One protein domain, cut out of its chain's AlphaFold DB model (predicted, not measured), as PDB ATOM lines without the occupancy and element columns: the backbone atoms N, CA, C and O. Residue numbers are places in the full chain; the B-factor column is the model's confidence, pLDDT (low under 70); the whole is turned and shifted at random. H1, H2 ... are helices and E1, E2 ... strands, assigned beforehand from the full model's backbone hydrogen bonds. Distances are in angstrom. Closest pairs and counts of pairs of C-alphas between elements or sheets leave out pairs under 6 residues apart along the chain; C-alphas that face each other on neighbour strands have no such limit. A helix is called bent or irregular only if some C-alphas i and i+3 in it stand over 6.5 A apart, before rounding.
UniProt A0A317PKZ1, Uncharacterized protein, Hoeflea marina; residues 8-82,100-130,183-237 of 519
ATOM      1  N   GLU A   8      -8.223  23.350  24.253       87.25
ATOM      2  CA  GLU A   8      -8.522  22.009  23.734       87.25
ATOM      3  C   GLU A   8      -7.577  20.957  24.325       87.25
ATOM      4  O   GLU A   8      -8.035  19.989  24.921       87.25
ATOM      5  N   PHE A   9      -6.261  21.194  24.294       91.19
ATOM      6  CA  PHE A   9      -5.302  20.270  24.904       91.19
ATOM      7  C   PHE A   9      -5.510  20.128  26.422       91.19
ATOM      8  O   PHE A   9      -5.397  19.031  26.961       91.19
ATOM      9  N   ALA A  10      -5.874  21.204  27.129       90.19
ATOM     10  CA  ALA A  10      -6.195  21.131  28.555       90.19
ATOM     11  C   ALA A  10      -7.418  20.246  28.844       90.19
ATOM     12  O   ALA A  10      -7.420  19.542  29.855       90.19
ATOM     13  N   LEU A  11      -8.448  20.278  27.988       92.38
ATOM     14  CA  LEU A  11      -9.612  19.399  28.111       92.38
ATOM     15  C   LEU A  11      -9.211  17.932  27.944       92.38
ATOM     16  O   LEU A  11      -9.549  17.121  28.804       92.38
ATOM     17  N   GLU A  12      -8.418  17.614  26.920       96.06
ATOM     18  CA  GLU A  12      -7.946  16.242  26.694       96.06
ATOM     19  C   GLU A  12      -7.056  15.738  27.840       96.06
ATOM     20  O   GLU A  12      -7.200  14.608  28.302       96.06
ATOM     21  N   LEU A  13      -6.179  16.588  28.389       95.19
ATOM     22  CA  LEU A  13      -5.374  16.237  29.567       95.19
ATOM     23  C   LEU A  13      -6.230  15.977  30.816       95.19
ATOM     24  O   LEU A  13      -5.878  15.127  31.637       95.19
ATOM     25  N   ASN A  14      -7.345  16.692  30.976       94.94
ATOM     26  CA  ASN A  14      -8.281  16.432  32.068       94.94
ATOM     27  C   ASN A  14      -9.013  15.101  31.870       94.94
ATOM     28  O   ASN A  14      -9.167  14.360  32.840       94.94
ATOM     29  N   GLU A  15      -9.402  14.763  30.639       95.69
ATOM     30  CA  GLU A  15      -9.988  13.454  30.334       95.69
ATOM     31  C   GLU A  15      -8.990  12.327  30.638       95.69
ATOM     32  O   GLU A  15      -9.324  11.376  31.346       95.69
ATOM     33  N   VAL A  16      -7.723  12.481  30.233       97.06
ATOM     34  CA  VAL A  16      -6.637  11.552  30.589       97.06
ATOM     35  C   VAL A  16      -6.516  11.382  32.109       97.06
ATOM     36  O   VAL A  16      -6.398  10.256  32.597       97.06
ATOM     37  N   ALA A  17      -6.588  12.467  32.886       95.69
ATOM     38  CA  ALA A  17      -6.528  12.403  34.347       95.69
ATOM     39  C   ALA A  17      -7.746  11.685  34.963       95.69
ATOM     40  O   ALA A  17      -7.597  10.887  35.900       95.69
ATOM     41  N   VAL A  18      -8.949  11.936  34.439       96.69
ATOM     42  CA  VAL A  18     -10.196  11.291  34.881       96.69
ATOM     43  C   VAL A  18     -10.156   9.795  34.584       96.69
ATOM     44  O   VAL A  18     -10.379   8.981  35.483       96.69
ATOM     45  N   VAL A  19      -9.825   9.413  33.350       96.75
ATOM     46  CA  VAL A  19      -9.744   8.009  32.934       96.75
ATOM     47  C   VAL A  19      -8.602   7.289  33.653       96.75
ATOM     48  O   VAL A  19      -8.786   6.168  34.123       96.75
ATOM     49  N   GLY A  20      -7.458   7.948  33.853       96.19
ATOM     50  CA  GLY A  20      -6.352   7.406  34.645       96.19
ATOM     51  C   GLY A  20      -6.768   7.091  36.083       96.19
ATOM     52  O   GLY A  20      -6.448   6.027  36.609       96.19
ATOM     53  N   SER A  21      -7.565   7.966  36.701       95.19
ATOM     54  CA  SER A  21      -8.107   7.737  38.047       95.19
ATOM     55  C   SER A  21      -9.045   6.526  38.099       95.19
ATOM     56  O   SER A  21      -8.995   5.760  39.062       95.19
ATOM     57  N   LYS A  22      -9.856   6.313  37.050       96.38
ATOM     58  CA  LYS A  22     -10.696   5.111  36.911       96.38
ATOM     59  C   LYS A  22      -9.850   3.848  36.767       96.38
ATOM     60  O   LYS A  22     -10.147   2.866  37.438       96.38
ATOM     61  N   LEU A  23      -8.783   3.880  35.960       96.38
ATOM     62  CA  LEU A  23      -7.872   2.742  35.810       96.38
ATOM     63  C   LEU A  23      -7.217   2.371  37.145       96.38
ATOM     64  O   LEU A  23      -7.213   1.204  37.521       96.38
ATOM     65  N   ARG A  24      -6.704   3.353  37.891       94.50
ATOM     66  CA  ARG A  24      -6.118   3.100  39.215       94.50
ATOM     67  C   ARG A  24      -7.124   2.460  40.169       94.50
ATOM     68  O   ARG A  24      -6.803   1.463  40.804       94.50
ATOM     69  N   ALA A  25      -8.347   2.991  40.227       94.75
ATOM     70  CA  ALA A  25      -9.407   2.404  41.041       94.75
ATOM     71  C   ALA A  25      -9.738   0.965  40.608       94.75
ATOM     72  O   ALA A  25      -9.904   0.103  41.465       94.75
ATOM     73  N   ALA A  26      -9.782   0.691  39.301       94.12
ATOM     74  CA  ALA A  26     -10.016  -0.650  38.772       94.12
ATOM     75  C   ALA A  26      -8.892  -1.625  39.160       94.12
ATOM     76  O   ALA A  26      -9.182  -2.726  39.612       94.12
ATOM     77  N   VAL A  27      -7.622  -1.213  39.063       93.38
ATOM     78  CA  VAL A  27      -6.464  -2.015  39.502       93.38
ATOM     79  C   VAL A  27      -6.513  -2.288  41.009       93.38
ATOM     80  O   VAL A  27      -6.255  -3.411  41.446       93.38
ATOM     81  N   ASP A  28      -6.857  -1.286  41.819       91.12
ATOM     82  CA  ASP A  28      -6.951  -1.418  43.278       91.12
ATOM     83  C   ASP A  28      -8.109  -2.333  43.710       91.12
ATOM     84  O   ASP A  28      -7.974  -3.065  44.686       91.12
ATOM     85  N   GLN A  29      -9.217  -2.340  42.964       90.38
ATOM     86  CA  GLN A  29     -10.393  -3.181  43.225       90.38
ATOM     87  C   GLN A  29     -10.299  -4.591  42.619       90.38
ATOM     88  O   GLN A  29     -11.114  -5.453  42.952       90.38
ATOM     89  N   HIS A  30      -9.337  -4.848  41.728       88.06
ATOM     90  CA  HIS A  30      -9.199  -6.148  41.080       88.06
ATOM     91  C   HIS A  30      -8.572  -7.174  42.036       88.06
ATOM     92  O   HIS A  30      -7.377  -7.119  42.335       88.06
ATOM     93  N   ASN A  31      -9.384  -8.130  42.497       78.62
ATOM     94  CA  ASN A  31      -8.987  -9.126  43.503       78.62
ATOM     95  C   ASN A  31      -8.009 -10.194  42.979       78.62
ATOM     96  O   ASN A  31      -7.310 -10.810  43.777       78.62
ATOM     97  N   PHE A  32      -7.948 -10.412  41.662       83.19
ATOM     98  CA  PHE A  32      -7.158 -11.482  41.040       83.19
ATOM     99  C   PHE A  32      -6.235 -10.923  39.955       83.19
ATOM    100  O   PHE A  32      -6.518 -11.039  38.768       83.19
ATOM    101  N   LEU A  33      -5.166 -10.234  40.353       88.12
ATOM    102  CA  LEU A  33      -4.079  -9.899  39.425       88.12
ATOM    103  C   LEU A  33      -3.004 -10.995  39.488       88.12
ATOM    104  O   LEU A  33      -2.787 -11.533  40.575       88.12
ATOM    105  N   PRO A  34      -2.318 -11.304  38.373       87.38
ATOM    106  CA  PRO A  34      -1.103 -12.116  38.400       87.38
ATOM    107  C   PRO A  34      -0.081 -11.579  39.413       87.38
ATOM    108  O   PRO A  34       0.050 -10.361  39.561       87.38
ATOM    109  N   ASP A  35       0.673 -12.464  40.071       85.38
ATOM    110  CA  ASP A  35       1.689 -12.079  41.068       85.38
ATOM    111  C   ASP A  35       2.776 -11.166  40.480       85.38
ATOM    112  O   ASP A  35       3.336 -10.317  41.172       85.38
ATOM    113  N   ASP A  36       3.063 -11.317  39.185       86.69
ATOM    114  CA  ASP A  36       4.032 -10.519  38.440       86.69
ATOM    115  C   ASP A  36       3.410  -9.293  37.746       86.69
ATOM    116  O   ASP A  36       4.098  -8.602  36.992       86.69
ATOM    117  N   PHE A  37       2.122  -9.000  37.969       90.88
ATOM    118  CA  PHE A  37       1.472  -7.834  37.376       90.88
ATOM    119  C   PHE A  37       2.108  -6.533  37.901       90.88
ATOM    120  O   PHE A  37       2.198  -6.333  39.117       90.88
ATOM    121  N   PRO A  38       2.493  -5.583  37.027       92.00
ATOM    122  CA  PRO A  38       3.312  -4.434  37.404       92.00
ATOM    123  C   PRO A  38       2.469  -3.302  38.020       92.00
ATOM    124  O   PRO A  38       2.399  -2.184  37.505       92.00
ATOM    125  N   ARG A  39       1.811  -3.581  39.155       93.19
ATOM    126  CA  ARG A  39       0.889  -2.661  39.849       93.19
ATOM    127  C   ARG A  39       1.546  -1.318  40.172       93.19
ATOM    128  O   ARG A  39       0.948  -0.264  39.969       93.19
ATOM    129  N   GLU A  40       2.784  -1.350  40.654       90.25
ATOM    130  CA  GLU A  40       3.535  -0.148  41.022       90.25
ATOM    131  C   GLU A  40       3.815   0.744  39.802       90.25
ATOM    132  O   GLU A  40       3.558   1.949  39.841       90.25
ATOM    133  N   GLN A  41       4.265   0.148  38.694       92.50
ATOM    134  CA  GLN A  41       4.497   0.858  37.437       92.50
ATOM    135  C   GLN A  41       3.212   1.524  36.936       92.50
ATOM    136  O   GLN A  41       3.231   2.713  36.619       92.50
ATOM    137  N   VAL A  42       2.085   0.799  36.914       94.94
ATOM    138  CA  VAL A  42       0.784   1.359  36.500       94.94
ATOM    139  C   VAL A  42       0.391   2.539  37.390       94.94
ATOM    140  O   VAL A  42      -0.017   3.584  36.883       94.94
ATOM    141  N   ASN A  43       0.576   2.418  38.706       93.94
ATOM    142  CA  ASN A  43       0.267   3.487  39.651       93.94
ATOM    143  C   ASN A  43       1.097   4.750  39.401       93.94
ATOM    144  O   ASN A  43       0.541   5.850  39.403       93.94
ATOM    145  N   PHE A  44       2.401   4.618  39.145       93.38
ATOM    146  CA  PHE A  44       3.252   5.768  38.839       93.38
ATOM    147  C   PHE A  44       2.968   6.379  37.461       93.38
ATOM    148  O   PHE A  44       3.002   7.605  37.341       93.38
ATOM    149  N   LEU A  45       2.616   5.571  36.452       95.19
ATOM    150  CA  LEU A  45       2.155   6.075  35.151       95.19
ATOM    151  C   LEU A  45       0.889   6.917  35.318       95.19
ATOM    152  O   LEU A  45       0.849   8.066  34.884       95.19
ATOM    153  N   VAL A  46      -0.123   6.397  36.017       96.06
ATOM    154  CA  VAL A  46      -1.353   7.151  36.296       96.06
ATOM    155  C   VAL A  46      -1.050   8.424  37.090       96.06
ATOM    156  O   VAL A  46      -1.586   9.487  36.781       96.06
ATOM    157  N   LEU A  47      -0.168   8.346  38.087       93.62
ATOM    158  CA  LEU A  47       0.202   9.494  38.914       93.62
ATOM    159  C   LEU A  47       0.900  10.602  38.113       93.62
ATOM    160  O   LEU A  47       0.685  11.779  38.413       93.62
ATOM    161  N   ALA A  48       1.706  10.235  37.112       93.88
ATOM    162  CA  ALA A  48       2.313  11.175  36.175       93.88
ATOM    163  C   ALA A  48       1.257  11.838  35.278       93.88
ATOM    164  O   ALA A  48       1.279  13.054  35.099       93.88
ATOM    165  N   LEU A  49       0.305  11.054  34.763       96.19
ATOM    166  CA  LEU A  49      -0.757  11.526  33.870       96.19
ATOM    167  C   LEU A  49      -1.744  12.485  34.559       96.19
ATOM    168  O   LEU A  49      -2.148  13.489  33.977       96.19
ATOM    169  N   GLN A  50      -2.091  12.224  35.821       94.12
ATOM    170  CA  GLN A  50      -3.023  13.050  36.602       94.12
ATOM    171  C   GLN A  50      -2.552  14.501  36.797       94.12
ATOM    172  O   GLN A  50      -3.371  15.387  37.033       94.12
ATOM    173  N   GLY A  51      -1.241  14.752  36.745       87.50
ATOM    174  CA  GLY A  51      -0.665  16.077  36.964       87.50
ATOM    175  C   GLY A  51      -0.415  16.885  35.691       87.50
ATOM    176  O   GLY A  51       0.073  18.012  35.797       87.50
ATOM    177  N   LEU A  52      -0.695  16.352  34.495       92.62
ATOM    178  CA  LEU A  52      -0.252  16.969  33.236       92.62
ATOM    179  C   LEU A  52      -0.978  18.267  32.896       92.62
ATOM    180  O   LEU A  52      -0.336  19.211  32.439       92.62
ATOM    181  N   SER A  53      -2.279  18.372  33.182       91.88
ATOM    182  CA  SER A  53      -3.041  19.615  32.966       91.88
ATOM    183  C   SER A  53      -2.509  20.787  33.799       91.88
ATOM    184  O   SER A  53      -2.792  21.955  33.519       91.88
ATOM    185  N   ASN A  54      -1.680  20.488  34.805       89.06
ATOM    186  CA  ASN A  54      -1.037  21.474  35.653       89.06
ATOM    187  C   ASN A  54       0.362  21.906  35.166       89.06
ATOM    188  O   ASN A  54       0.952  22.833  35.729       89.06
ATOM    189  N   GLY A  55       0.890  21.250  34.141       88.38
ATOM    190  CA  GLY A  55       2.233  21.468  33.626       88.38
ATOM    191  C   GLY A  55       2.346  22.561  32.566       88.38
ATOM    192  O   GLY A  55       1.460  23.400  32.362       88.38
ATOM    193  N   SER A  56       3.488  22.555  31.891       89.38
ATOM    194  CA  SER A  56       3.701  23.250  30.625       89.38
ATOM    195  C   SER A  56       3.335  22.361  29.432       89.38
ATOM    196  O   SER A  56       3.223  21.143  29.554       89.38
ATOM    197  N   LEU A  57       3.173  22.980  28.256       87.62
ATOM    198  CA  LEU A  57       2.932  22.259  27.000       87.62
ATOM    199  C   LEU A  57       4.024  21.202  26.739       87.62
ATOM    200  O   LEU A  57       3.717  20.044  26.481       87.62
ATOM    201  N   GLU A  58       5.292  21.592  26.882       85.94
ATOM    202  CA  GLU A  58       6.445  20.706  26.671       85.94
ATOM    203  C   GLU A  58       6.594  19.647  27.771       85.94
ATOM    204  O   GLU A  58       6.978  18.510  27.498       85.94
ATOM    205  N   GLY A  59       6.240  19.989  29.013       85.62
ATOM    206  CA  GLY A  59       6.266  19.058  30.142       85.62
ATOM    207  C   GLY A  59       5.246  17.923  30.032       85.62
ATOM    208  O   GLY A  59       5.422  16.889  30.675       85.62
ATOM    209  N   ALA A  60       4.210  18.081  29.200       91.06
ATOM    210  CA  ALA A  60       3.168  17.076  29.016       91.06
ATOM    211  C   ALA A  60       3.528  15.984  27.991       91.06
ATOM    212  O   ALA A  60       3.097  14.841  28.142       91.06
ATOM    213  N   LYS A  61       4.333  16.308  26.967       91.69
ATOM    214  CA  LYS A  61       4.611  15.419  25.824       91.69
ATOM    215  C   LYS A  61       5.250  14.093  26.239       91.69
ATOM    216  O   LYS A  61       4.701  13.027  25.973       91.69
ATOM    217  N   LEU A  62       6.418  14.159  26.880       89.06
ATOM    218  CA  LEU A  62       7.211  12.967  27.197       89.06
ATOM    219  C   LEU A  62       6.475  11.996  28.141       89.06
ATOM    220  O   LEU A  62       6.490  10.801  27.852       89.06
ATOM    221  N   PRO A  63       5.794  12.451  29.214       93.25
ATOM    222  CA  PRO A  63       4.953  11.569  30.026       93.25
ATOM    223  C   PRO A  63       3.808  10.895  29.253       93.25
ATOM    224  O   PRO A  63       3.535   9.720  29.491       93.25
ATOM    225  N   LEU A  64       3.152  11.595  28.315       95.12
ATOM    226  CA  LEU A  64       2.083  11.011  27.490       95.12
ATOM    227  C   LEU A  64       2.615   9.914  26.564       95.12
ATOM    228  O   LEU A  64       2.048   8.823  26.499       95.12
ATOM    229  N   GLU A  65       3.712  10.187  25.858       93.38
ATOM    230  CA  GLU A  65       4.342   9.215  24.961       93.38
ATOM    231  C   GLU A  65       4.851   7.992  25.741       93.38
ATOM    232  O   GLU A  65       4.604   6.854  25.338       93.38
ATOM    233  N   HIS A  66       5.490   8.220  26.894       92.12
ATOM    234  CA  HIS A  66       5.961   7.157  27.783       92.12
ATOM    235  C   HIS A  66       4.813   6.263  28.258       92.12
ATOM    236  O   HIS A  66       4.885   5.038  28.125       92.12
ATOM    237  N   ALA A  67       3.729   6.864  28.753       95.00
ATOM    238  CA  ALA A  67       2.567   6.124  29.223       95.00
ATOM    239  C   ALA A  67       1.870   5.354  28.095       95.00
ATOM    240  O   ALA A  67       1.496   4.202  28.304       95.00
ATOM    241  N   SER A  68       1.745   5.936  26.898       95.00
ATOM    242  CA  SER A  68       1.173   5.256  25.726       95.00
ATOM    243  C   SER A  68       1.923   3.963  25.393       95.00
ATOM    244  O   SER A  68       1.313   2.898  25.240       95.00
ATOM    245  N   VAL A  69       3.258   4.036  25.359       91.56
ATOM    246  CA  VAL A  69       4.122   2.879  25.089       91.56
ATOM    247  C   VAL A  69       3.978   1.832  26.193       91.56
ATOM    248  O   VAL A  69       3.692   0.668  25.901       91.56
ATOM    249  N   ARG A  70       4.121   2.232  27.462       91.12
ATOM    250  CA  ARG A  70       4.134   1.290  28.589       91.12
ATOM    251  C   ARG A  70       2.786   0.651  28.871       91.12
ATOM    252  O   ARG A  70       2.724  -0.559  29.059       91.12
ATOM    253  N   LEU A  71       1.697   1.409  28.834       94.25
ATOM    254  CA  LEU A  71       0.360   0.843  29.021       94.25
ATOM    255  C   LEU A  71       0.001  -0.121  27.884       94.25
ATOM    256  O   LEU A  71      -0.622  -1.148  28.137       94.25
ATOM    257  N   SER A  72       0.442   0.154  26.651       92.44
ATOM    258  CA  SER A  72       0.256  -0.763  25.520       92.44
ATOM    259  C   SER A  72       1.036  -2.066  25.694       92.44
ATOM    260  O   SER A  72       0.519  -3.140  25.387       92.44
ATOM    261  N   GLU A  73       2.273  -1.990  26.184       90.06
ATOM    262  CA  GLU A  73       3.108  -3.156  26.482       90.06
ATOM    263  C   GLU A  73       2.512  -4.009  27.606       90.06
ATOM    264  O   GLU A  73       2.316  -5.210  27.416       90.06
ATOM    265  N   ILE A  74       2.150  -3.387  28.735       90.94
ATOM    266  CA  ILE A  74       1.486  -4.054  29.865       90.94
ATOM    267  C   ILE A  74       0.210  -4.738  29.369       90.94
ATOM    268  O   ILE A  74       0.007  -5.929  29.596       90.94
ATOM    269  N   ARG A  75      -0.612  -4.022  28.595       92.19
ATOM    270  CA  ARG A  75      -1.831  -4.590  28.023       92.19
ATOM    271  C   ARG A  75      -1.548  -5.817  27.145       92.19
ATOM    272  O   ARG A  75      -2.238  -6.823  27.244       92.19
ATOM    273  N   ARG A  76      -0.529  -5.765  26.279       88.50
ATOM    274  CA  ARG A  76      -0.153  -6.894  25.402       88.50
ATOM    275  C   ARG A  76       0.328  -8.113  26.172       88.50
ATOM    276  O   ARG A  76       0.087  -9.224  25.717       88.50
ATOM    277  N   ARG A  77       1.028  -7.895  27.280       87.38
ATOM    278  CA  ARG A  77       1.663  -8.959  28.049       87.38
ATOM    279  C   ARG A  77       0.709  -9.667  29.003       87.38
ATOM    280  O   ARG A  77       0.851 -10.868  29.187       87.38
ATOM    281  N   TYR A  78      -0.222  -8.930  29.604       89.12
ATOM    282  CA  TYR A  78      -1.072  -9.465  30.667       89.12
ATOM    283  C   TYR A  78      -2.507  -9.774  30.223       89.12
ATOM    284  O   TYR A  78      -3.167 -10.528  30.928       89.12
ATOM    285  N   PHE A  79      -2.984  -9.259  29.077       89.31
ATOM    286  CA  PHE A  79      -4.363  -9.470  28.602       89.31
ATOM    287  C   PHE A  79      -4.430 -10.333  27.332       89.31
ATOM    288  O   PHE A  79      -3.977  -9.919  26.251       89.31
ATOM    289  N   PHE A  80      -5.069 -11.501  27.440       86.44
ATOM    290  CA  PHE A  80      -5.139 -12.536  26.396       86.44
ATOM    291  C   PHE A  80      -6.561 -12.712  25.840       86.44
ATOM    292  O   PHE A  80      -7.539 -12.389  26.504       86.44
ATOM    293  N   HIS A  81      -6.691 -13.192  24.599       81.31
ATOM    294  CA  HIS A  81      -8.002 -13.506  24.010       81.31
ATOM    295  C   HIS A  81      -8.407 -14.932  24.412       81.31
ATOM    296  O   HIS A  81      -7.570 -15.831  24.329       81.31
ATOM    297  N   GLN A  82      -9.671 -15.140  24.802       66.56
ATOM    298  CA  GLN A  82     -10.200 -16.456  25.205       66.56
ATOM    299  C   GLN A  82     -10.042 -17.538  24.114       66.56
ATOM    300  O   GLN A  82      -9.847 -18.707  24.436       66.56
ATOM    301  N   GLU A 100      -8.457 -11.342  30.871       86.88
ATOM    302  CA  GLU A 100      -9.049 -11.538  29.554       86.88
ATOM    303  C   GLU A 100      -9.222 -10.206  28.815       86.88
ATOM    304  O   GLU A 100      -9.484  -9.138  29.378       86.88
ATOM    305  N   ARG A 101      -9.044 -10.252  27.495       86.19
ATOM    306  CA  ARG A 101      -9.353  -9.137  26.597       86.19
ATOM    307  C   ARG A 101     -10.855  -8.885  26.623       86.19
ATOM    308  O   ARG A 101     -11.633  -9.801  26.393       86.19
ATOM    309  N   GLY A 102     -11.250  -7.630  26.816       83.94
ATOM    310  CA  GLY A 102     -12.659  -7.247  26.938       83.94
ATOM    311  C   GLY A 102     -13.193  -7.205  28.372       83.94
ATOM    312  O   GLY A 102     -14.284  -6.672  28.572       83.94
ATOM    313  N   ASP A 103     -12.420  -7.657  29.364       89.56
ATOM    314  CA  ASP A 103     -12.775  -7.485  30.773       89.56
ATOM    315  C   ASP A 103     -12.855  -6.009  31.175       89.56
ATOM    316  O   ASP A 103     -12.310  -5.113  30.522       89.56
ATOM    317  N   SER A 104     -13.498  -5.740  32.315       92.19
ATOM    318  CA  SER A 104     -13.654  -4.381  32.850       92.19
ATOM    319  C   SER A 104     -12.311  -3.663  33.031       92.19
ATOM    320  O   SER A 104     -12.199  -2.474  32.721       92.19
ATOM    321  N   LEU A 105     -11.266  -4.382  33.458       94.00
ATOM    322  CA  LEU A 105      -9.921  -3.832  33.586       94.00
ATOM    323  C   LEU A 105      -9.298  -3.535  32.208       94.00
ATOM    324  O   LEU A 105      -8.789  -2.429  32.007       94.00
ATOM    325  N   ASP A 106      -9.406  -4.444  31.231       94.69
ATOM    326  CA  ASP A 106      -8.925  -4.218  29.854       94.69
ATOM    327  C   ASP A 106      -9.627  -3.023  29.193       94.69
ATOM    328  O   ASP A 106      -9.003  -2.218  28.490       94.69
ATOM    329  N   ALA A 107     -10.927  -2.867  29.454       94.50
ATOM    330  CA  ALA A 107     -11.716  -1.741  28.981       94.50
ATOM    331  C   ALA A 107     -11.173  -0.416  29.532       94.50
ATOM    332  O   ALA A 107     -11.012   0.537  28.768       94.50
ATOM    333  N   THR A 108     -10.809  -0.351  30.820       95.56
ATOM    334  CA  THR A 108     -10.197   0.861  31.398       95.56
ATOM    335  C   THR A 108      -8.800   1.155  30.841       95.56
ATOM    336  O   THR A 108      -8.492   2.317  30.572       95.56
ATOM    337  N   PHE A 109      -7.979   0.130  30.576       95.81
ATOM    338  CA  PHE A 109      -6.701   0.295  29.865       95.81
ATOM    339  C   PHE A 109      -6.913   0.857  28.455       95.81
ATOM    340  O   PHE A 109      -6.238   1.801  28.046       95.81
ATOM    341  N   SER A 110      -7.870   0.295  27.718       96.19
ATOM    342  CA  SER A 110      -8.195   0.710  26.350       96.19
ATOM    343  C   SER A 110      -8.725   2.143  26.299       96.19
ATOM    344  O   SER A 110      -8.316   2.915  25.433       96.19
ATOM    345  N   GLN A 111      -9.578   2.524  27.254       97.00
ATOM    346  CA  GLN A 111     -10.068   3.896  27.403       97.00
ATOM    347  C   GLN A 111      -8.924   4.872  27.683       97.00
ATOM    348  O   GLN A 111      -8.854   5.919  27.041       97.00
ATOM    349  N   LEU A 112      -8.002   4.533  28.594       97.69
ATOM    350  CA  LEU A 112      -6.871   5.409  28.910       97.69
ATOM    351  C   LEU A 112      -5.934   5.575  27.711       97.69
ATOM    352  O   LEU A 112      -5.533   6.693  27.403       97.69
ATOM    353  N   LEU A 113      -5.620   4.485  27.008       97.44
ATOM    354  CA  LEU A 113      -4.816   4.531  25.785       97.44
ATOM    355  C   LEU A 113      -5.474   5.400  24.707       97.44
ATOM    356  O   LEU A 113      -4.787   6.192  24.064       97.44
ATOM    357  N   SER A 114      -6.797   5.298  24.549       97.44
ATOM    358  CA  SER A 114      -7.551   6.155  23.633       97.44
ATOM    359  C   SER A 114      -7.451   7.629  24.033       97.44
ATOM    360  O   SER A 114      -7.113   8.452  23.190       97.44
ATOM    361  N   ALA A 115      -7.677   7.958  25.310       97.31
ATOM    362  CA  ALA A 115      -7.590   9.331  25.815       97.31
ATOM    363  C   ALA A 115      -6.179   9.923  25.644       97.31
ATOM    364  O   ALA A 115      -6.028  11.065  25.220       97.31
ATOM    365  N   ILE A 116      -5.129   9.133  25.911       97.12
ATOM    366  CA  ILE A 116      -3.736   9.547  25.686       97.12
ATOM    367  C   ILE A 116      -3.493   9.832  24.202       97.12
ATOM    368  O   ILE A 116      -2.834  10.817  23.871       97.12
ATOM    369  N   SER A 117      -4.019   8.993  23.307       96.06
ATOM    370  CA  SER A 117      -3.858   9.184  21.866       96.06
ATOM    371  C   SER A 117      -4.518  10.485  21.397       96.06
ATOM    372  O   SER A 117      -3.874  11.270  20.706       96.06
ATOM    373  N   THR A 118      -5.741  10.770  21.855       96.62
ATOM    374  CA  THR A 118      -6.438  12.033  21.568       96.62
ATOM    375  C   THR A 118      -5.685  13.242  22.130       96.62
ATOM    376  O   THR A 118      -5.510  14.240  21.431       96.62
ATOM    377  N   ALA A 119      -5.147  13.147  23.351       94.31
ATOM    378  CA  ALA A 119      -4.330  14.206  23.938       94.31
ATOM    379  C   ALA A 119      -3.026  14.451  23.154       94.31
ATOM    380  O   ALA A 119      -2.624  15.601  22.978       94.31
ATOM    381  N   LEU A 120      -2.371  13.400  22.650       93.50
ATOM    382  CA  LEU A 120      -1.188  13.528  21.792       93.50
ATOM    383  C   LEU A 120      -1.523  14.173  20.443       93.50
ATOM    384  O   LEU A 120      -0.724  14.960  19.936       93.50
ATOM    385  N   ASP A 121      -2.693  13.887  19.874       92.00
ATOM    386  CA  ASP A 121      -3.156  14.537  18.646       92.00
ATOM    387  C   ASP A 121      -3.474  16.022  18.873       92.00
ATOM    388  O   ASP A 121      -3.025  16.868  18.098       92.00
ATOM    389  N   ALA A 122      -4.123  16.368  19.991       89.31
ATOM    390  CA  ALA A 122      -4.333  17.759  20.395       89.31
ATOM    391  C   ALA A 122      -3.005  18.496  20.663       89.31
ATOM    392  O   ALA A 122      -2.841  19.651  20.262       89.31
ATOM    393  N   TYR A 123      -2.024  17.824  21.279       90.06
ATOM    394  CA  TYR A 123      -0.670  18.360  21.429       90.06
ATOM    395  C   TYR A 123      -0.042  18.658  20.064       90.06
ATOM    396  O   TYR A 123       0.458  19.762  19.868       90.06
ATOM    397  N   ARG A 124      -0.098  17.715  19.110       87.00
ATOM    398  CA  ARG A 124       0.467  17.880  17.755       87.00
ATOM    399  C   ARG A 124      -0.160  19.051  17.009       87.00
ATOM    400  O   ARG A 124       0.551  19.807  16.349       87.00
ATOM    401  N   GLU A 125      -1.475  19.206  17.129       86.25
ATOM    402  CA  GLU A 125      -2.209  20.323  16.538       86.25
ATOM    403  C   GLU A 125      -1.749  21.662  17.129       86.25
ATOM    404  O   GLU A 125      -1.499  22.624  16.398       86.25
ATOM    405  N   GLN A 126      -1.542  21.702  18.448       83.62
ATOM    406  CA  GLN A 126      -1.045  22.883  19.145       83.62
ATOM    407  C   GLN A 126       0.455  23.151  18.886       83.62
ATOM    408  O   GLN A 126       0.882  24.307  18.880       83.62
ATOM    409  N   SER A 127       1.262  22.112  18.649       79.12
ATOM    410  CA  SER A 127       2.726  22.169  18.534       79.12
ATOM    411  C   SER A 127       3.239  22.280  17.092       79.12
ATOM    412  O   SER A 127       4.410  21.978  16.845       79.12
ATOM    413  N   ARG A 128       2.394  22.689  16.129       67.31
ATOM    414  CA  ARG A 128       2.643  22.725  14.664       67.31
ATOM    415  C   ARG A 128       3.931  23.433  14.178       67.31
ATOM    416  O   ARG A 128       4.170  23.486  12.976       67.31
ATOM    417  N   THR A 129       4.791  23.938  15.061       50.09
ATOM    418  CA  THR A 129       6.070  24.596  14.743       50.09
ATOM    419  C   THR A 129       7.340  23.765  14.991       50.09
ATOM    420  O   THR A 129       8.424  24.303  14.796       50.09
ATOM    421  N   GLY A 130       7.282  22.487  15.394       50.06
ATOM    422  CA  GLY A 130       8.524  21.760  15.731       50.06
ATOM    423  C   GLY A 130       8.440  20.237  15.784       50.06
ATOM    424  O   GLY A 130       8.893  19.637  16.756       50.06
ATOM    425  N   GLU A 183       4.555  30.333  36.843       75.56
ATOM    426  CA  GLU A 183       5.649  29.598  36.193       75.56
ATOM    427  C   GLU A 183       6.290  28.578  37.139       75.56
ATOM    428  O   GLU A 183       6.509  27.434  36.736       75.56
ATOM    429  N   VAL A 184       6.505  28.943  38.410       71.88
ATOM    430  CA  VAL A 184       6.935  28.001  39.458       71.88
ATOM    431  C   VAL A 184       5.934  26.853  39.584       71.88
ATOM    432  O   VAL A 184       6.344  25.692  39.590       71.88
ATOM    433  N   ALA A 185       4.629  27.144  39.614       76.75
ATOM    434  CA  ALA A 185       3.585  26.126  39.718       76.75
ATOM    435  C   ALA A 185       3.649  25.102  38.574       76.75
ATOM    436  O   ALA A 185       3.555  23.896  38.823       76.75
ATOM    437  N   ARG A 186       3.838  25.578  37.333       84.81
ATOM    438  CA  ARG A 186       3.970  24.725  36.139       84.81
ATOM    439  C   ARG A 186       5.258  23.916  36.154       84.81
ATOM    440  O   ARG A 186       5.199  22.704  36.014       84.81
ATOM    441  N   SER A 187       6.400  24.557  36.408       78.75
ATOM    442  CA  SER A 187       7.696  23.866  36.457       78.75
ATOM    443  C   SER A 187       7.734  22.799  37.554       78.75
ATOM    444  O   SER A 187       8.375  21.762  37.393       78.75
ATOM    445  N   THR A 188       7.036  23.045  38.663       74.69
ATOM    446  CA  THR A 188       6.882  22.082  39.756       74.69
ATOM    447  C   THR A 188       6.026  20.888  39.328       74.69
ATOM    448  O   THR A 188       6.391  19.747  39.602       74.69
ATOM    449  N   ALA A 189       4.911  21.133  38.631       86.94
ATOM    450  CA  ALA A 189       4.077  20.066  38.083       86.94
ATOM    451  C   ALA A 189       4.838  19.236  37.035       86.94
ATOM    452  O   ALA A 189       4.798  18.011  37.086       86.94
ATOM    453  N   ASP A 190       5.607  19.880  36.155       86.62
ATOM    454  CA  ASP A 190       6.444  19.194  35.166       86.62
ATOM    455  C   ASP A 190       7.483  18.287  35.841       86.62
ATOM    456  O   ASP A 190       7.604  17.115  35.486       86.62
ATOM    457  N   ALA A 191       8.181  18.792  36.867       77.69
ATOM    458  CA  ALA A 191       9.142  18.006  37.643       77.69
ATOM    459  C   ALA A 191       8.479  16.800  38.323       77.69
ATOM    460  O   ALA A 191       9.005  15.688  38.269       77.69
ATOM    461  N   ARG A 192       7.294  16.998  38.918       88.62
ATOM    462  CA  ARG A 192       6.497  15.925  39.524       88.62
ATOM    463  C   ARG A 192       6.178  14.826  38.509       88.62
ATOM    464  O   ARG A 192       6.402  13.650  38.793       88.62
ATOM    465  N   ASN A 193       5.646  15.204  37.349       90.56
ATOM    466  CA  ASN A 193       5.188  14.262  36.330       90.56
ATOM    467  C   ASN A 193       6.371  13.510  35.704       90.56
ATOM    468  O   ASN A 193       6.293  12.298  35.492       90.56
ATOM    469  N   ALA A 194       7.490  14.203  35.476       84.88
ATOM    470  CA  ALA A 194       8.724  13.597  34.989       84.88
ATOM    471  C   ALA A 194       9.312  12.606  36.007       84.88
ATOM    472  O   ALA A 194       9.691  11.494  35.634       84.88
ATOM    473  N   LEU A 195       9.342  12.962  37.297       82.69
ATOM    474  CA  LEU A 195       9.808  12.077  38.368       82.69
ATOM    475  C   LEU A 195       8.936  10.821  38.486       82.69
ATOM    476  O   LEU A 195       9.469   9.714  38.533       82.69
ATOM    477  N   ALA A 196       7.609  10.979  38.471       88.56
ATOM    478  CA  ALA A 196       6.675   9.856  38.488       88.56
ATOM    479  C   ALA A 196       6.861   8.939  37.264       88.56
ATOM    480  O   ALA A 196       6.960   7.727  37.426       88.56
ATOM    481  N   SER A 197       7.020   9.504  36.062       89.44
ATOM    482  CA  SER A 197       7.291   8.726  34.838       89.44
ATOM    483  C   SER A 197       8.635   7.991  34.911       89.44
ATOM    484  O   SER A 197       8.745   6.833  34.518       89.44
ATOM    485  N   THR A 198       9.664   8.635  35.471       82.81
ATOM    486  CA  THR A 198      10.997   8.032  35.637       82.81
ATOM    487  C   THR A 198      10.946   6.872  36.624       82.81
ATOM    488  O   THR A 198      11.540   5.825  36.380       82.81
ATOM    489  N   LYS A 199      10.201   7.026  37.724       85.00
ATOM    490  CA  LYS A 199       9.988   5.952  38.693       85.00
ATOM    491  C   LYS A 199       9.172   4.809  38.089       85.00
ATOM    492  O   LYS A 199       9.569   3.666  38.259       85.00
ATOM    493  N   ALA A 200       8.114   5.094  37.328       87.12
ATOM    494  CA  ALA A 200       7.366   4.065  36.604       87.12
ATOM    495  C   ALA A 200       8.265   3.245  35.669       87.12
ATOM    496  O   ALA A 200       8.146   2.026  35.578       87.12
ATOM    497  N   GLU A 201       9.177   3.917  34.974       85.19
ATOM    498  CA  GLU A 201      10.143   3.272  34.096       85.19
ATOM    499  C   GLU A 201      11.169   2.434  34.873       85.19
ATOM    500  O   GLU A 201      11.474   1.314  34.472       85.19
ATOM    501  N   ALA A 202      11.672   2.945  35.999       77.19
ATOM    502  CA  ALA A 202      12.626   2.240  36.851       77.19
ATOM    503  C   ALA A 202      12.011   1.031  37.579       77.19
ATOM    504  O   ALA A 202      12.714   0.057  37.821       77.19
ATOM    505  N   SER A 203      10.713   1.080  37.897       78.44
ATOM    506  CA  SER A 203       9.953  -0.042  38.468       78.44
ATOM    507  C   SER A 203       9.462  -1.033  37.395       78.44
ATOM    508  O   SER A 203       8.744  -1.980  37.708       78.44
ATOM    509  N   SER A 204       9.821  -0.829  36.121       77.50
ATOM    510  CA  SER A 204       9.521  -1.768  35.039       77.50
ATOM    511  C   SER A 204      10.403  -3.011  35.135       77.50
ATOM    512  O   SER A 204      11.613  -2.905  35.331       77.50
ATOM    513  N   GLN A 205       9.837  -4.190  34.863       71.12
ATOM    514  CA  GLN A 205      10.636  -5.415  34.717       71.12
ATOM    515  C   GLN A 205      11.643  -5.314  33.558       71.12
ATOM    516  O   GLN A 205      12.725  -5.899  33.606       71.12
ATOM    517  N   PHE A 206      11.280  -4.557  32.520       69.56
ATOM    518  CA  PHE A 206      12.096  -4.307  31.341       69.56
ATOM    519  C   PHE A 206      12.298  -2.812  31.178       69.56
ATOM    520  O   PHE A 206      11.342  -2.081  30.916       69.56
ATOM    521  N   ILE A 207      13.535  -2.353  31.320       66.56
ATOM    522  CA  ILE A 207      13.873  -0.933  31.242       66.56
ATOM    523  C   ILE A 207      14.252  -0.574  29.802       66.56
ATOM    524  O   ILE A 207      15.131  -1.204  29.215       66.56
ATOM    525  N   ILE A 208      13.633   0.471  29.249       70.81
ATOM    526  CA  ILE A 208      13.998   1.066  27.964       70.81
ATOM    527  C   ILE A 208      14.917   2.253  28.249       70.81
ATOM    528  O   ILE A 208      14.496   3.339  28.652       70.81
ATOM    529  N   ARG A 209      16.213   2.054  28.000       63.78
ATOM    530  CA  ARG A 209      17.277   3.022  28.306       63.78
ATOM    531  C   ARG A 209      17.012   4.431  27.764       63.78
ATOM    532  O   ARG A 209      17.258   5.418  28.462       63.78
ATOM    533  N   GLY A 210      16.494   4.530  26.539       67.62
ATOM    534  CA  GLY A 210      16.137   5.806  25.917       67.62
ATOM    535  C   GLY A 210      15.089   6.585  26.718       67.62
ATOM    536  O   GLY A 210      15.227   7.798  26.880       67.62
ATOM    537  N   TRP A 211      14.095   5.893  27.284       75.56
ATOM    538  CA  TRP A 211      13.058   6.504  28.115       75.56
ATOM    539  C   TRP A 211      13.609   6.985  29.451       75.56
ATOM    540  O   TRP A 211      13.410   8.153  29.773       75.56
ATOM    541  N   ILE A 212      14.380   6.163  30.178       72.31
ATOM    542  CA  ILE A 212      15.010   6.613  31.435       72.31
ATOM    543  C   ILE A 212      15.861   7.854  31.201       72.31
ATOM    544  O   ILE A 212      15.722   8.831  31.929       72.31
ATOM    545  N   LYS A 213      16.726   7.852  30.180       70.19
ATOM    546  CA  LYS A 213      17.615   8.988  29.910       70.19
ATOM    547  C   LYS A 213      16.824  10.263  29.606       70.19
ATOM    548  O   LYS A 213      17.148  11.321  30.141       70.19
ATOM    549  N   LYS A 214      15.781  10.164  28.774       76.00
ATOM    550  CA  LYS A 214      14.924  11.303  28.408       76.00
ATOM    551  C   LYS A 214      14.122  11.816  29.606       76.00
ATOM    552  O   LYS A 214      14.114  13.019  29.845       76.00
ATOM    553  N   LEU A 215      13.503  10.928  30.384       74.94
ATOM    554  CA  LEU A 215      12.676  11.288  31.541       74.94
ATOM    555  C   LEU A 215      13.511  11.819  32.713       74.94
ATOM    556  O   LEU A 215      13.148  12.835  33.304       74.94
ATOM    557  N   ALA A 216      14.665  11.210  32.998       70.50
ATOM    558  CA  ALA A 216      15.603  11.708  34.002       70.50
ATOM    559  C   ALA A 216      16.198  13.061  33.588       70.50
ATOM    560  O   ALA A 216      16.290  13.968  34.414       70.50
ATOM    561  N   GLY A 217      16.540  13.228  32.305       67.25
ATOM    562  CA  GLY A 217      16.976  14.510  31.750       67.25
ATOM    563  C   GLY A 217      15.896  15.588  31.854       67.25
ATOM    564  O   GLY A 217      16.187  16.700  32.292       67.25
ATOM    565  N   LEU A 218      14.642  15.257  31.525       72.31
ATOM    566  CA  LEU A 218      13.497  16.153  31.703       72.31
ATOM    567  C   LEU A 218      13.327  16.535  33.175       72.31
ATOM    568  O   LEU A 218      13.254  17.717  33.482       72.31
ATOM    569  N   SER A 219      13.341  15.557  34.084       68.56
ATOM    570  CA  SER A 219      13.230  15.781  35.529       68.56
ATOM    571  C   SER A 219      14.333  16.714  36.045       68.56
ATOM    572  O   SER A 219      14.047  17.734  36.671       68.56
ATOM    573  N   ALA A 220      15.596  16.443  35.696       66.00
ATOM    574  CA  ALA A 220      16.730  17.289  36.057       66.00
ATOM    575  C   ALA A 220      16.589  18.718  35.502       66.00
ATOM    576  O   ALA A 220      16.788  19.690  36.233       66.00
ATOM    577  N   ASN A 221      16.189  18.860  34.237       64.69
ATOM    578  CA  ASN A 221      15.963  20.162  33.613       64.69
ATOM    579  C   ASN A 221      14.824  20.930  34.292       64.69
ATOM    580  O   ASN A 221      14.984  22.115  34.589       64.69
ATOM    581  N   SER A 222      13.708  20.268  34.604       60.72
ATOM    582  CA  SER A 222      12.584  20.868  35.327       60.72
ATOM    583  C   SER A 222      12.994  21.339  36.722       60.72
ATOM    584  O   SER A 222      12.561  22.407  37.149       60.72
ATOM    585  N   LEU A 223      13.880  20.616  37.415       63.19
ATOM    586  CA  LEU A 223      14.440  21.053  38.700       63.19
ATOM    587  C   LEU A 223      15.373  22.263  38.557       63.19
ATOM    588  O   LEU A 223      15.331  23.175  39.385       63.19
ATOM    589  N   VAL A 224      16.193  22.314  37.506       60.59
ATOM    590  CA  VAL A 224      17.050  23.475  37.213       60.59
ATOM    591  C   VAL A 224      16.207  24.711  36.894       60.59
ATOM    592  O   VAL A 224      16.499  25.798  37.398       60.59
ATOM    593  N   ILE A 225      15.153  24.557  36.089       60.25
ATOM    594  CA  ILE A 225      14.214  25.637  35.762       60.25
ATOM    595  C   ILE A 225      13.494  26.100  37.028       60.25
ATOM    596  O   ILE A 225      13.492  27.296  37.316       60.25
ATOM    597  N   LEU A 226      12.977  25.168  37.831       57.62
ATOM    598  CA  LEU A 226      12.328  25.467  39.104       57.62
ATOM    599  C   LEU A 226      13.253  26.266  40.026       57.62
ATOM    600  O   LEU A 226      12.840  27.281  40.578       57.62
ATOM    601  N   ARG A 227      14.520  25.858  40.146       59.09
ATOM    602  CA  ARG A 227      15.525  26.587  40.927       59.09
ATOM    603  C   ARG A 227      15.703  28.019  40.425       59.09
ATOM    604  O   ARG A 227      15.627  28.946  41.221       59.09
ATOM    605  N   ARG A 228      15.887  28.211  39.115       59.72
ATOM    606  CA  ARG A 228      16.044  29.549  38.516       59.72
ATOM    607  C   ARG A 228      14.814  30.428  38.728       59.72
ATOM    608  O   ARG A 228      14.963  31.615  38.995       59.72
ATOM    609  N   LEU A 229      13.616  29.856  38.627       57.66
ATOM    610  CA  LEU A 229      12.364  30.574  38.863       57.66
ATOM    611  C   LEU A 229      12.210  30.961  40.337       57.66
ATOM    612  O   LEU A 229      11.843  32.096  40.626       57.66
ATOM    613  N   LEU A 230      12.550  30.066  41.266       57.75
ATOM    614  CA  LEU A 230      12.555  30.362  42.701       57.75
ATOM    615  C   LEU A 230      13.582  31.447  43.058       57.75
ATOM    616  O   LEU A 230      13.257  32.361  43.814       57.75
ATOM    617  N   ASP A 231      14.783  31.390  42.480       54.56
ATOM    618  CA  ASP A 231      15.809  32.426  42.643       54.56
ATOM    619  C   ASP A 231      15.335  33.766  42.042       54.56
ATOM    620  O   ASP A 231      15.513  34.820  42.647       54.56
ATOM    621  N   GLY A 232      14.652  33.741  40.892       52.06
ATOM    622  CA  GLY A 232      14.051  34.923  40.268       52.06
ATOM    623  C   GLY A 232      12.930  35.550  41.103       52.06
ATOM    624  O   GLY A 232      12.884  36.772  41.251       52.06
ATOM    625  N   VAL A 233      12.070  34.730  41.715       53.53
ATOM    626  CA  VAL A 233      11.066  35.183  42.694       53.53
ATOM    627  C   VAL A 233      11.753  35.796  43.920       53.53
ATOM    628  O   VAL A 233      11.317  36.845  44.387       53.53
ATOM    629  N   ALA A 234      12.858  35.209  44.392       45.66
ATOM    630  CA  ALA A 234      13.635  35.719  45.525       45.66
ATOM    631  C   ALA A 234      14.367  37.047  45.232       45.66
ATOM    632  O   ALA A 234      14.554  37.866  46.132       45.66
ATOM    633  N   VAL A 235      14.773  37.290  43.982       44.88
ATOM    634  CA  VAL A 235      15.396  38.558  43.555       44.88
ATOM    635  C   VAL A 235      14.340  39.637  43.283       44.88
ATOM    636  O   VAL A 235      14.544  40.796  43.640       44.88
ATOM    637  N   GLY A 236      13.177  39.273  42.732       42.22
ATOM    638  CA  GLY A 236      12.034  40.182  42.571       42.22
ATOM    639  C   GLY A 236      11.387  40.600  43.899       42.22
ATOM    640  O   GLY A 236      10.668  41.596  43.966       42.22
ATOM    641  N   SER A 237      11.674  39.876  44.983       41.91
ATOM    642  CA  SER A 237      11.091  40.066  46.305       41.91
ATOM    643  C   SER A 237      11.847  41.036  47.221       41.91
ATOM    644  O   SER A 237      11.901  40.825  48.431       41.91
TER     645      SER A 237
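What this domain is: This is residues 8 to 82, 100 to 130 and 183 to 237 of the 519 residues of an uncharacterized protein of Hoeflea marina (UniProt A0A317PKZ1). Six helices make an up-and-down bundle, each running against the one before it: H1, H2, H3 and H4 form a four-cornered group, H5 packs on H2 and H3, and long H6 packs along H5 and, with a part, on H3. The printed part has 161 residues with six named helices and one short strand, in the order H1 H2 H3 H4 H5 E1 H6, and its class is mostly helix. It is compact, with a radius of gyration of the C-alphas of 16.5 A, and spans 62 by 31 by 28 A, only just a rod.

How they stand to each other: Begin with H1, residues 8 to 29; it forms a helical hairpin with H2, residues 39 to 49, at a shallow tilt of 20 degrees, the closest C-alphas being those of Gly 20 and Val 46, 5.3 A apart. Next look at H3, residues 57 to 78, the hub, which touches four helices. H2 and H3 form a second hairpin, in which H3 touches with residues 63 to 71 alone; the closest C-alphas, of Leu 45 and Ala 67, are 5.9 A apart. H4, residues 104 to 126, touches H1, closest at the C-alphas of Glu 12 and Ala 119, 5.0 A, and H3, closest at those of Ser 68 and Leu 113, 6.0 A. H1 and H3 are near each other, while H2 and H4 are apart. H5, residues 183 to 202, touches H2 with residues 192 to 201 alone; the closest C-alphas, of Ala 48 and Asn 193, are 4.2 A apart. H5 also touches H3, running the same way; the closest C-alphas, of Gly 59 and Asp 190, are 5.0 A apart. After E1, residues 206 to 208, which pairs with no named strand, H6, residues 209 to 236, touches H5 opposite ways at a shallow tilt of 23 degrees; the closest C-alphas, of Ala 194 and Ser 219, are 5.0 A apart. With residues 211 to 218 alone H6 touches H3, the C-alphas of His 66 and Trp 211 closest at 7.1 A. Every O i to N i+4 pair is within hydrogen-bond range in H1, H2, H4, H5 and H6, and 15 of 18 in H3.

Where its parts are: Find C-alpha 8 at (-8.522, 22.009, 23.734); from there H1 runs 31.9 A. H3 starts at C-alpha 57, (2.932, 22.259, 27.000), and runs 32.2 A; it is irregular, but only just, with C-alphas 59 and 62 6.8 A apart. H4 runs 33.0 A, H5 28.2 A, and H6, the longest, 40.1 A to C-alpha 236 at (12.034, 40.182, 42.571).

The domain as a whole: The C-alphas of Gln 82 and Ser 237, the two farthest apart, are 64.0 A apart. Residues 83 to 99 are not printed, with 6.7 A between C-alphas 82 and 100, nor are residues 131 to 182, with 22.1 A between C-alphas 130 and 183. Of the links printed whole, none is long. The mean pLDDT of the printed part is 83.6, and 28 residues are under 70, among them residues 128 to 130 and 219 to 237.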